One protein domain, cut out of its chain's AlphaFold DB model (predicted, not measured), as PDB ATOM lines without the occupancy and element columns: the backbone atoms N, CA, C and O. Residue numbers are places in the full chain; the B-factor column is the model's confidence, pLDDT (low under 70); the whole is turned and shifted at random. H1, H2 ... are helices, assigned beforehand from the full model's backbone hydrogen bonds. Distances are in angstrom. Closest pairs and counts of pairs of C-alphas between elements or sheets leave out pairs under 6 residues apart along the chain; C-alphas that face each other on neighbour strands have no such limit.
ATOM      1  N   VAL A 404     182.144 223.535 192.378       93.12
ATOM      2  CA  VAL A 404     183.182 222.655 192.959       93.12
ATOM      3  C   VAL A 404     182.798 222.108 194.342       93.12
ATOM      4  O   VAL A 404     183.332 221.079 194.759       93.12
ATOM      5  N   LYS A 405     181.860 222.763 195.039       90.50
ATOM      6  CA  LYS A 405     181.346 222.363 196.358       90.50
ATOM      7  C   LYS A 405     180.035 221.570 196.303       90.50
ATOM      8  O   LYS A 405     179.607 221.094 197.359       90.50
ATOM      9  N   TYR A 406     179.422 221.402 195.125       90.81
ATOM     10  CA  TYR A 406     178.165 220.657 194.979       90.81
ATOM     11  C   TYR A 406     178.254 219.291 195.652       90.81
ATOM     12  O   TYR A 406     179.206 218.527 195.458       90.81
ATOM     13  N   GLY A 407     177.225 218.960 196.427       88.06
ATOM     14  CA  GLY A 407     177.099 217.621 196.985       88.06
ATOM     15  C   GLY A 407     176.909 216.564 195.893       88.06
ATOM     16  O   GLY A 407     176.208 216.786 194.906       88.06
ATOM     17  N   GLN A 408     177.458 215.364 196.112       90.56
ATOM     18  CA  GLN A 408     177.262 214.213 195.218       90.56
ATOM     19  C   GLN A 408     175.789 213.972 194.833       90.56
ATOM     20  O   GLN A 408     175.511 213.680 193.673       90.56
ATOM     21  N   PHE A 409     174.851 214.130 195.778       94.06
ATOM     22  CA  PHE A 409     173.422 213.935 195.524       94.06
ATOM     23  C   PHE A 409     172.823 215.072 194.701       94.06
ATOM     24  O   PHE A 409     172.036 214.790 193.805       94.06
ATOM     25  N   CYS A 410     173.250 216.321 194.921       95.69
ATOM     26  CA  CYS A 410     172.822 217.428 194.075       95.69
ATOM     27  C   CYS A 410     173.252 217.195 192.620       95.69
ATOM     28  O   CYS A 410     172.416 217.254 191.725       95.69
ATOM     29  N   PHE A 411     174.512 216.805 192.368       95.50
ATOM     30  CA  PHE A 411     174.952 216.449 191.011       95.50
ATOM     31  C   PHE A 411     174.097 215.347 190.377       95.50
ATOM     32  O   PHE A 411     173.619 215.516 189.257       95.50
ATOM     33  N   MET A 412     173.888 214.234 191.088       95.12
ATOM     34  CA  MET A 412     173.064 213.124 190.595       95.12
ATOM     35  C   MET A 412     171.643 213.583 190.259       95.12
ATOM     36  O   MET A 412     171.103 213.238 189.208       95.12
ATOM     37  N   THR A 413     171.039 214.380 191.136       96.06
ATOM     38  CA  THR A 413     169.676 214.876 190.967       96.06
ATOM     39  C   THR A 413     169.572 215.867 189.813       96.06
ATOM     40  O   THR A 413     168.670 215.719 188.995       96.06
ATOM     41  N   LEU A 414     170.519 216.795 189.654       95.81
ATOM     42  CA  LEU A 414     170.535 217.736 188.528       95.81
ATOM     43  C   LEU A 414     170.772 217.044 187.180       95.81
ATOM     44  O   LEU A 414     170.125 217.388 186.194       95.81
ATOM     45  N   LEU A 415     171.655 216.043 187.121       94.56
ATOM     46  CA  LEU A 415     171.874 215.240 185.911       94.56
ATOM     47  C   LEU A 415     170.612 214.449 185.530       94.56
ATOM     48  O   LEU A 415     170.233 214.395 184.358       94.56
ATOM     49  N   ARG A 416     169.917 213.884 186.523       93.88
ATOM     50  CA  ARG A 416     168.653 213.168 186.318       93.88
ATOM     51  C   ARG A 416     167.520 214.113 185.896       93.88
ATOM     52  O   ARG A 416     166.763 213.788 184.984       93.88
ATOM     53  N   ASP A 417     167.431 215.288 186.513       93.81
ATOM     54  CA  ASP A 417     166.464 216.326 186.153       93.81
ATOM     55  C   ASP A 417     166.682 216.825 184.718       93.81
ATOM     56  O   ASP A 417     165.733 216.852 183.933       93.81
ATOM     57  N   ARG A 418     167.936 217.108 184.330       91.56
ATOM     58  CA  ARG A 418     168.309 217.427 182.942       91.56
ATOM     59  C   ARG A 418     167.815 216.368 181.974       91.56
ATOM     60  O   ARG A 418     167.149 216.710 180.998       91.56
ATOM     61  N   TYR A 419     168.085 215.092 182.255       90.06
ATOM     62  CA  TYR A 419     167.611 213.998 181.412       90.06
ATOM     63  C   TYR A 419     166.084 214.022 181.255       90.06
ATOM     64  O   TYR A 419     165.582 214.006 180.130       90.06
ATOM     65  N   PHE A 420     165.327 214.123 182.353       89.25
ATOM     66  CA  PHE A 420     163.864 214.160 182.283       89.25
ATOM     67  C   PHE A 420     163.336 215.395 181.544       89.25
ATOM     68  O   PHE A 420     162.376 215.276 180.775       89.25
ATOM     69  N   ARG A 421     163.989 216.555 181.704       87.19
ATOM     70  CA  ARG A 421     163.687 217.767 180.932       87.19
ATOM     71  C   ARG A 421     163.906 217.543 179.442       87.19
ATOM     72  O   ARG A 421     163.018 217.867 178.660       87.19
ATOM     73  N   HIS A 422     165.043 216.980 179.031       82.50
ATOM     74  CA  HIS A 422     165.331 216.708 177.618       82.50
ATOM     75  C   HIS A 422     164.380 215.671 177.019       82.50
ATOM     76  O   HIS A 422     163.862 215.886 175.926       82.50
ATOM     77  N   PHE A 423     164.089 214.596 177.756       79.38
ATOM     78  CA  PHE A 423     163.165 213.549 177.322       79.38
ATOM     79  C   PHE A 423     161.753 214.099 177.063       79.38
ATOM     80  O   PHE A 423     161.115 213.743 176.074       79.38
ATOM     81  N   LYS A 424     161.273 215.017 177.914       72.00
ATOM     82  CA  LYS A 424     159.969 215.675 177.732       72.00
ATOM     83  C   LYS A 424     159.993 216.821 176.715       72.00
ATOM     84  O   LYS A 424     158.993 217.038 176.035       72.00
ATOM     85  N   LYS A 425     161.112 217.542 176.569       66.44
ATOM     86  CA  LYS A 425     161.281 218.683 175.644       66.44
ATOM     87  C   LYS A 425     161.580 218.279 174.194       66.44
ATOM     88  O   LYS A 425     162.167 219.069 173.459       66.44
ATOM     89  N   SER A 426     161.082 217.140 173.709       49.91
ATOM     90  CA  SER A 426     161.138 216.822 172.270       49.91
ATOM     91  C   SER A 426     160.448 217.872 171.371       49.91
ATOM     92  O   SER A 426     160.545 217.779 170.149       49.91
ATOM     93  N   ARG A 427     159.800 218.914 171.926       45.00
ATOM     94  CA  ARG A 427     159.310 220.095 171.196       45.00
ATOM     95  C   ARG A 427     159.434 221.390 172.028       45.00
ATOM     96  O   ARG A 427     158.813 221.499 173.079       45.00
ATOM     97  N   LYS A 428     160.121 222.398 171.459       49.53
ATOM     98  CA  LYS A 428     160.241 223.838 171.824       49.53
ATOM     99  C   LYS A 428     161.488 224.269 172.620       49.53
ATOM    100  O   LYS A 428     161.637 224.010 173.811       49.53
ATOM    101  N   THR A 429     162.317 225.081 171.959       46.75
ATOM    102  CA  THR A 429     163.305 225.982 172.567       46.75
ATOM    103  C   THR A 429     162.581 227.059 173.377       46.75
ATOM    104  O   THR A 429     161.971 227.971 172.816       46.75
ATOM    105  N   SER A 430     162.606 226.956 174.704       60.25
ATOM    106  CA  SER A 430     162.053 227.984 175.588       60.25
ATOM    107  C   SER A 430     163.110 229.057 175.853       60.25
ATOM    108  O   SER A 430     164.190 228.732 176.344       60.25
ATOM    109  N   LYS A 431     162.795 230.326 175.556       72.56
ATOM    110  CA  LYS A 431     163.563 231.485 176.049       72.56
ATOM    111  C   LYS A 431     163.725 231.391 177.581       72.56
ATOM    112  O   LYS A 431     162.840 230.809 178.214       72.56
ATOM    113  N   PRO A 432     164.790 231.972 178.174       79.50
ATOM    114  CA  PRO A 432     164.936 232.023 179.624       79.50
ATOM    115  C   PRO A 432     163.672 232.590 180.270       79.50
ATOM    116  O   PRO A 432     163.133 233.603 179.808       79.50
ATOM    117  N   ILE A 433     163.205 231.916 181.311       81.50
ATOM    118  CA  ILE A 433     162.012 232.292 182.059       81.50
ATOM    119  C   ILE A 433     162.372 233.471 182.952       81.50
ATOM    120  O   ILE A 433     163.478 233.563 183.484       81.50
ATOM    121  N   ASP A 434     161.435 234.403 183.069       82.50
ATOM    122  CA  ASP A 434     161.502 235.524 183.996       82.50
ATOM    123  C   ASP A 434     160.615 235.170 185.200       82.50
ATOM    124  O   ASP A 434     159.384 235.215 185.066       82.50
ATOM    125  N   PRO A 435     161.197 234.748 186.342       75.88
ATOM    126  CA  PRO A 435     160.412 234.290 187.488       75.88
ATOM    127  C   PRO A 435     159.478 235.378 188.027       75.88
ATOM    128  O   PRO A 435     158.343 235.079 188.402       75.88
ATOM    129  N   LEU A 436     159.914 236.645 187.975       75.62
ATOM    130  CA  LEU A 436     159.154 237.803 188.452       75.62
ATOM    131  C   LEU A 436     157.909 238.045 187.590       75.62
ATOM    132  O   LEU A 436     156.819 238.268 188.115       75.62
ATOM    133  N   LYS A 437     158.032 237.938 186.260       78.38
ATOM    134  CA  LYS A 437     156.875 238.066 185.351       78.38
ATOM    135  C   LYS A 437     155.939 236.867 185.392       78.38
ATOM    136  O   LYS A 437     154.746 237.014 185.139       78.38
ATOM    137  N   THR A 438     156.474 235.689 185.690       76.62
ATOM    138  CA  THR A 438     155.715 234.432 185.654       76.62
ATOM    139  C   THR A 438     154.943 234.184 186.961       76.62
ATOM    140  O   THR A 438     154.190 233.220 187.043       76.62
ATOM    141  N   LYS A 439     155.066 235.076 187.964       77.81
ATOM    142  CA  LYS A 439     154.446 234.949 189.300       77.81
ATOM    143  C   LYS A 439     154.756 233.598 189.962       77.81
ATOM    144  O   LYS A 439     153.885 233.002 190.596       77.81
ATOM    145  N   MET A 440     155.983 233.111 189.774       78.62
ATOM    146  CA  MET A 440     156.422 231.844 190.357       78.62
ATOM    147  C   MET A 440     156.468 231.959 191.877       78.62
ATOM    148  O   MET A 440     156.943 232.967 192.402       78.62
ATOM    149  N   LYS A 441     155.979 230.936 192.584       81.38
ATOM    150  CA  LYS A 441     156.007 230.921 194.060       81.38
ATOM    151  C   LYS A 441     157.347 230.436 194.594       81.38
ATOM    152  O   LYS A 441     157.716 230.750 195.718       81.38
ATOM    153  N   SER A 442     158.050 229.642 193.796       85.12
ATOM    154  CA  SER A 442     159.341 229.056 194.123       85.12
ATOM    155  C   SER A 442     160.136 228.825 192.844       85.12
ATOM    156  O   SER A 442     159.561 228.638 191.777       85.12
ATOM    157  N   LEU A 443     161.468 228.784 192.927       87.88
ATOM    158  CA  LEU A 443     162.283 228.306 191.803       87.88
ATOM    159  C   LEU A 443     162.165 226.782 191.624       87.88
ATOM    160  O   LEU A 443     162.410 226.265 190.532       87.88
ATOM    161  N   TYR A 444     161.761 226.059 192.672       90.75
ATOM    162  CA  TYR A 444     161.566 224.606 192.680       90.75
ATOM    163  C   TYR A 444     160.174 224.214 192.175       90.75
ATOM    164  O   TYR A 444     159.446 223.467 192.825       90.75
ATOM    165  N   GLU A 445     159.778 224.718 191.013       88.38
ATOM    166  CA  GLU A 445     158.520 224.337 190.377       88.38
ATOM    167  C   GLU A 445     158.673 224.242 188.857       88.38
ATOM    168  O   GLU A 445     159.639 224.716 188.246       88.38
ATOM    169  N   LYS A 446     157.703 223.589 188.216       87.69
ATOM    170  CA  LYS A 446     157.667 223.510 186.755       87.69
ATOM    171  C   LYS A 446     157.479 224.912 186.156       87.69
ATOM    172  O   LYS A 446     156.691 225.688 186.685       87.69
ATOM    173  N   PRO A 447     158.120 225.219 185.014       86.44
ATOM    174  CA  PRO A 447     158.870 224.300 184.155       86.44
ATOM    175  C   PRO A 447     160.402 224.357 184.353       86.44
ATOM    176  O   PRO A 447     161.137 223.961 183.446       86.44
ATOM    177  N   LEU A 448     160.900 224.867 185.490       88.75
ATOM    178  CA  LEU A 448     162.345 224.960 185.760       88.75
ATOM    179  C   LEU A 448     162.973 223.596 186.087       88.75
ATOM    180  O   LEU A 448     164.112 223.345 185.703       88.75
ATOM    181  N   CYS A 449     162.202 222.700 186.703       91.75
ATOM    182  CA  CYS A 449     162.572 221.320 187.018       91.75
ATOM    183  C   CYS A 449     161.435 220.348 186.676       91.75
ATOM    184  O   CYS A 449     160.266 220.726 186.587       91.75
ATOM    185  N   GLU A 450     161.777 219.071 186.508       92.50
ATOM    186  CA  GLU A 450     160.830 217.959 186.369       92.50
ATOM    187  C   GLU A 450     160.664 217.166 187.664       92.50
ATOM    188  O   GLU A 450     159.564 216.688 187.944       92.50
ATOM    189  N   ILE A 451     161.734 217.045 188.458       94.06
ATOM    190  CA  ILE A 451     161.749 216.350 189.757       94.06
ATOM    191  C   ILE A 451     161.985 217.333 190.910       94.06
ATOM    192  O   ILE A 451     162.850 217.131 191.759       94.06
ATOM    193  N   CYS A 452     161.207 218.415 190.931       93.94
ATOM    194  CA  CYS A 452     161.416 219.580 191.793       93.94
ATOM    195  C   CYS A 452     161.546 219.277 193.294       93.94
ATOM    196  O   CYS A 452     162.454 219.808 193.926       93.94
ATOM    197  N   ASP A 453     160.723 218.381 193.846       94.69
ATOM    198  CA  ASP A 453     160.800 217.991 195.266       94.69
ATOM    199  C   ASP A 453     162.122 217.287 195.610       94.69
ATOM    200  O   ASP A 453     162.644 217.381 196.717       94.69
ATOM    201  N   ILE A 454     162.689 216.567 194.640       95.69
ATOM    202  CA  ILE A 454     163.980 215.894 194.792       95.69
ATOM    203  C   ILE A 454     165.111 216.916 194.670       95.69
ATOM    204  O   ILE A 454     166.072 216.859 195.434       95.69
ATOM    205  N   VAL A 455     164.982 217.876 193.748       95.81
ATOM    206  CA  VAL A 455     165.934 218.985 193.600       95.81
ATOM    207  C   VAL A 455     165.992 219.818 194.882       95.81
ATOM    208  O   VAL A 455     167.088 220.079 195.363       95.81
ATOM    209  N   SER A 456     164.852 220.179 195.479       94.25
ATOM    210  CA  SER A 456     164.812 220.951 196.732       94.25
ATOM    211  C   SER A 456     165.331 220.171 197.943       94.25
ATOM    212  O   SER A 456     165.893 220.764 198.863       94.25
ATOM    213  N   ARG A 457     165.196 218.838 197.939       94.38
ATOM    214  CA  ARG A 457     165.777 217.954 198.960       94.38
ATOM    215  C   ARG A 457     167.301 217.858 198.854       94.38
ATOM    216  O   ARG A 457     167.980 217.845 199.880       94.38
ATOM    217  N   ASP A 458     167.825 217.726 197.637       94.88
ATOM    218  CA  ASP A 458     169.223 217.340 197.404       94.88
ATOM    219  C   ASP A 458     170.156 218.521 197.123       94.88
ATOM    220  O   ASP A 458     171.362 218.390 197.338       94.88
ATOM    221  N   CYS A 459     169.612 219.647 196.657       94.56
ATOM    222  CA  CYS A 459     170.342 220.865 196.335       94.56
ATOM    223  C   CYS A 459     169.861 222.034 197.200       94.56
ATOM    224  O   CYS A 459     168.670 222.337 197.282       94.56
ATOM    225  N   THR A 460     170.809 222.764 197.774       90.06
ATOM    226  CA  THR A 460     170.565 224.080 198.374       90.06
ATOM    227  C   THR A 460     170.054 225.076 197.328       90.06
ATOM    228  O   THR A 460     170.237 224.890 196.121       90.06
ATOM    229  N   PHE A 461     169.459 226.179 197.791       87.25
ATOM    230  CA  PHE A 461     169.014 227.264 196.909       87.25
ATOM    231  C   PHE A 461     170.145 227.779 196.025       87.25
ATOM    232  O   PHE A 461     169.970 227.940 194.825       87.25
ATOM    233  N   ASN A 462     171.324 227.977 196.611       87.12
ATOM    234  CA  ASN A 462     172.486 228.505 195.913       87.12
ATOM    235  C   ASN A 462     172.998 227.552 194.816       87.12
ATOM    236  O   ASN A 462     173.323 227.989 193.711       87.12
ATOM    237  N   GLU A 463     173.030 226.245 195.100       92.44
ATOM    238  CA  GLU A 463     173.385 225.219 194.111       92.44
ATOM    239  C   GLU A 463     172.360 225.194 192.970       92.44
ATOM    240  O   GLU A 463     172.719 225.242 191.794       92.44
ATOM    241  N   TYR A 464     171.066 225.192 193.284       93.69
ATOM    242  CA  TYR A 464     170.054 225.137 192.236       93.69
ATOM    243  C   TYR A 464     169.964 226.438 191.427       93.69
ATOM    244  O   TYR A 464     169.876 226.396 190.204       93.69
ATOM    245  N   LEU A 465     170.093 227.603 192.059       90.69
ATOM    246  CA  LEU A 465     170.164 228.890 191.368       90.69
ATOM    247  C   LEU A 465     171.351 228.940 190.393       90.69
ATOM    248  O   LEU A 465     171.193 229.327 189.232       90.69
ATOM    249  N   THR A 466     172.528 228.488 190.839       91.19
ATOM    250  CA  THR A 466     173.720 228.369 189.986       91.19
ATOM    251  C   THR A 466     173.445 227.458 188.790       91.19
ATOM    252  O   THR A 466     173.812 227.787 187.661       91.19
ATOM    253  N   HIS A 467     172.729 226.350 189.006       93.56
ATOM    254  CA  HIS A 467     172.282 225.470 187.930       93.56
ATOM    255  C   HIS A 467     171.346 226.160 186.932       93.56
ATOM    256  O   HIS A 467     171.563 226.056 185.725       93.56
ATOM    257  N   LEU A 468     170.344 226.902 187.407       91.62
ATOM    258  CA  LEU A 468     169.395 227.600 186.539       91.62
ATOM    259  C   LEU A 468     170.080 228.649 185.653       91.62
ATOM    260  O   LEU A 468     169.703 228.795 184.486       91.62
ATOM    261  N   TYR A 469     171.099 229.348 186.166       89.81
ATOM    262  CA  TYR A 469     171.915 230.255 185.354       89.81
ATOM    263  C   TYR A 469     172.805 229.510 184.363       89.81
ATOM    264  O   TYR A 469     172.872 229.904 183.198       89.81
ATOM    265  N   HIS A 470     173.468 228.440 184.807       89.88
ATOM    266  CA  HIS A 470     174.335 227.626 183.959       89.88
ATOM    267  C   HIS A 470     173.570 227.054 182.754       89.88
ATOM    268  O   HIS A 470     174.010 227.188 181.614       89.88
ATOM    269  N   ASP A 471     172.379 226.497 182.987       89.19
ATOM    270  CA  ASP A 471     171.521 225.924 181.939       89.19
ATOM    271  C   ASP A 471     170.697 226.985 181.189       89.19
ATOM    272  O   ASP A 471     169.872 226.646 180.337       89.19
ATOM    273  N   LYS A 472     170.908 228.277 181.487       89.50
ATOM    274  CA  LYS A 472     170.201 229.419 180.879       89.50
ATOM    275  C   LYS A 472     168.674 229.306 180.991       89.50
ATOM    276  O   LYS A 472     167.938 229.780 180.124       89.50
ATOM    277  N   LEU A 473     168.189 228.680 182.062       88.44
ATOM    278  CA  LEU A 473     166.762 228.527 182.347       88.44
ATOM    279  C   LEU A 473     166.152 229.830 182.866       88.44
ATOM    280  O   LEU A 473     164.996 230.119 182.569       88.44
ATOM    281  N   ILE A 474     166.952 230.641 183.561       87.94
ATOM    282  CA  ILE A 474     166.624 232.008 183.984       87.94
ATOM    283  C   ILE A 474     167.777 232.955 183.617       87.94
ATOM    284  O   ILE A 474     168.912 232.520 183.408       87.94
ATOM    285  N   SER A 475     167.502 234.259 183.524       82.25
ATOM    286  CA  SER A 475     168.515 235.280 183.210       82.25
ATOM    287  C   SER A 475     168.933 236.057 184.454       82.25
ATOM    288  O   SER A 475     168.065 236.544 185.171       82.25
ATOM    289  N   ARG A 476     170.244 236.277 184.641       76.94
ATOM    290  CA  ARG A 476     170.782 237.137 185.716       76.94
ATOM    291  C   ARG A 476     170.202 238.546 185.680       76.94
ATOM    292  O   ARG A 476     169.813 239.072 186.707       76.94
ATOM    293  N   ALA A 477     170.074 239.128 184.488       68.38
ATOM    294  CA  ALA A 477     169.554 240.487 184.316       68.38
ATOM    295  C   ALA A 477     168.068 240.630 184.697       68.38
ATOM    296  O   ALA A 477     167.547 241.738 184.736       68.38
ATOM    297  N   LYS A 478     167.366 239.511 184.910       59.50
ATOM    298  CA  LYS A 478     165.930 239.470 185.212       59.50
ATOM    299  C   LYS A 478     165.642 238.893 186.598       59.50
ATOM    300  O   LYS A 478     164.514 238.491 186.871       59.50
ATOM    301  N   THR A 479     166.654 238.810 187.457       59.22
ATOM    302  CA  THR A 479     166.547 238.267 188.814       59.22
ATOM    303  C   THR A 479     167.413 239.082 189.766       59.22
ATOM    304  O   THR A 479     168.523 239.439 189.396       59.22
TER     305      THR A 479
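Overview. This is residues 404 to 479 of the 496 residues of the protein "galactosylceramide sulfotransferase-like" of Branchiostoma belcheri (UniProt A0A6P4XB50). What shape is it? Short H2 packs beside longer H1, H3 is near both, and unnamed residues 425 to 451 loop from H1 to H2. Its make-up? The class is all helix; under half of the 76 printed residues are in H1, H2 and H3. It is compact, radius of gyration of the C-alphas 12.0 A, spanning 32 by 28 by 21 A.

Along the chain. Where is H1? H1, residues 408 to 424, runs 24.6 A from C-alpha 408 at (177.262, 214.213, 195.218). The others? H2 is residues 452 to 458; H3, residues 461 to 470, ends with C-alpha 470 at (174.335, 227.626, 183.959).

Arrangement. Do H1 and H2 touch? This hairpin touches, closest C-alphas 410 and 458 at 4.9 A, opposite ways at a shallow tilt of 17 degrees. And H3? H3 is close but not clearly touching to H1, closest C-alphas 410 and 463 at 7.8 A. Every helix O i to N i+4 pair is within hydrogen-bond range.

Size, cuts and confidence. Any cut? The printed part has none; the H1 to H2 link is long. Low pLDDT? Residues 425 to 430 and 477 to 479 are under 70.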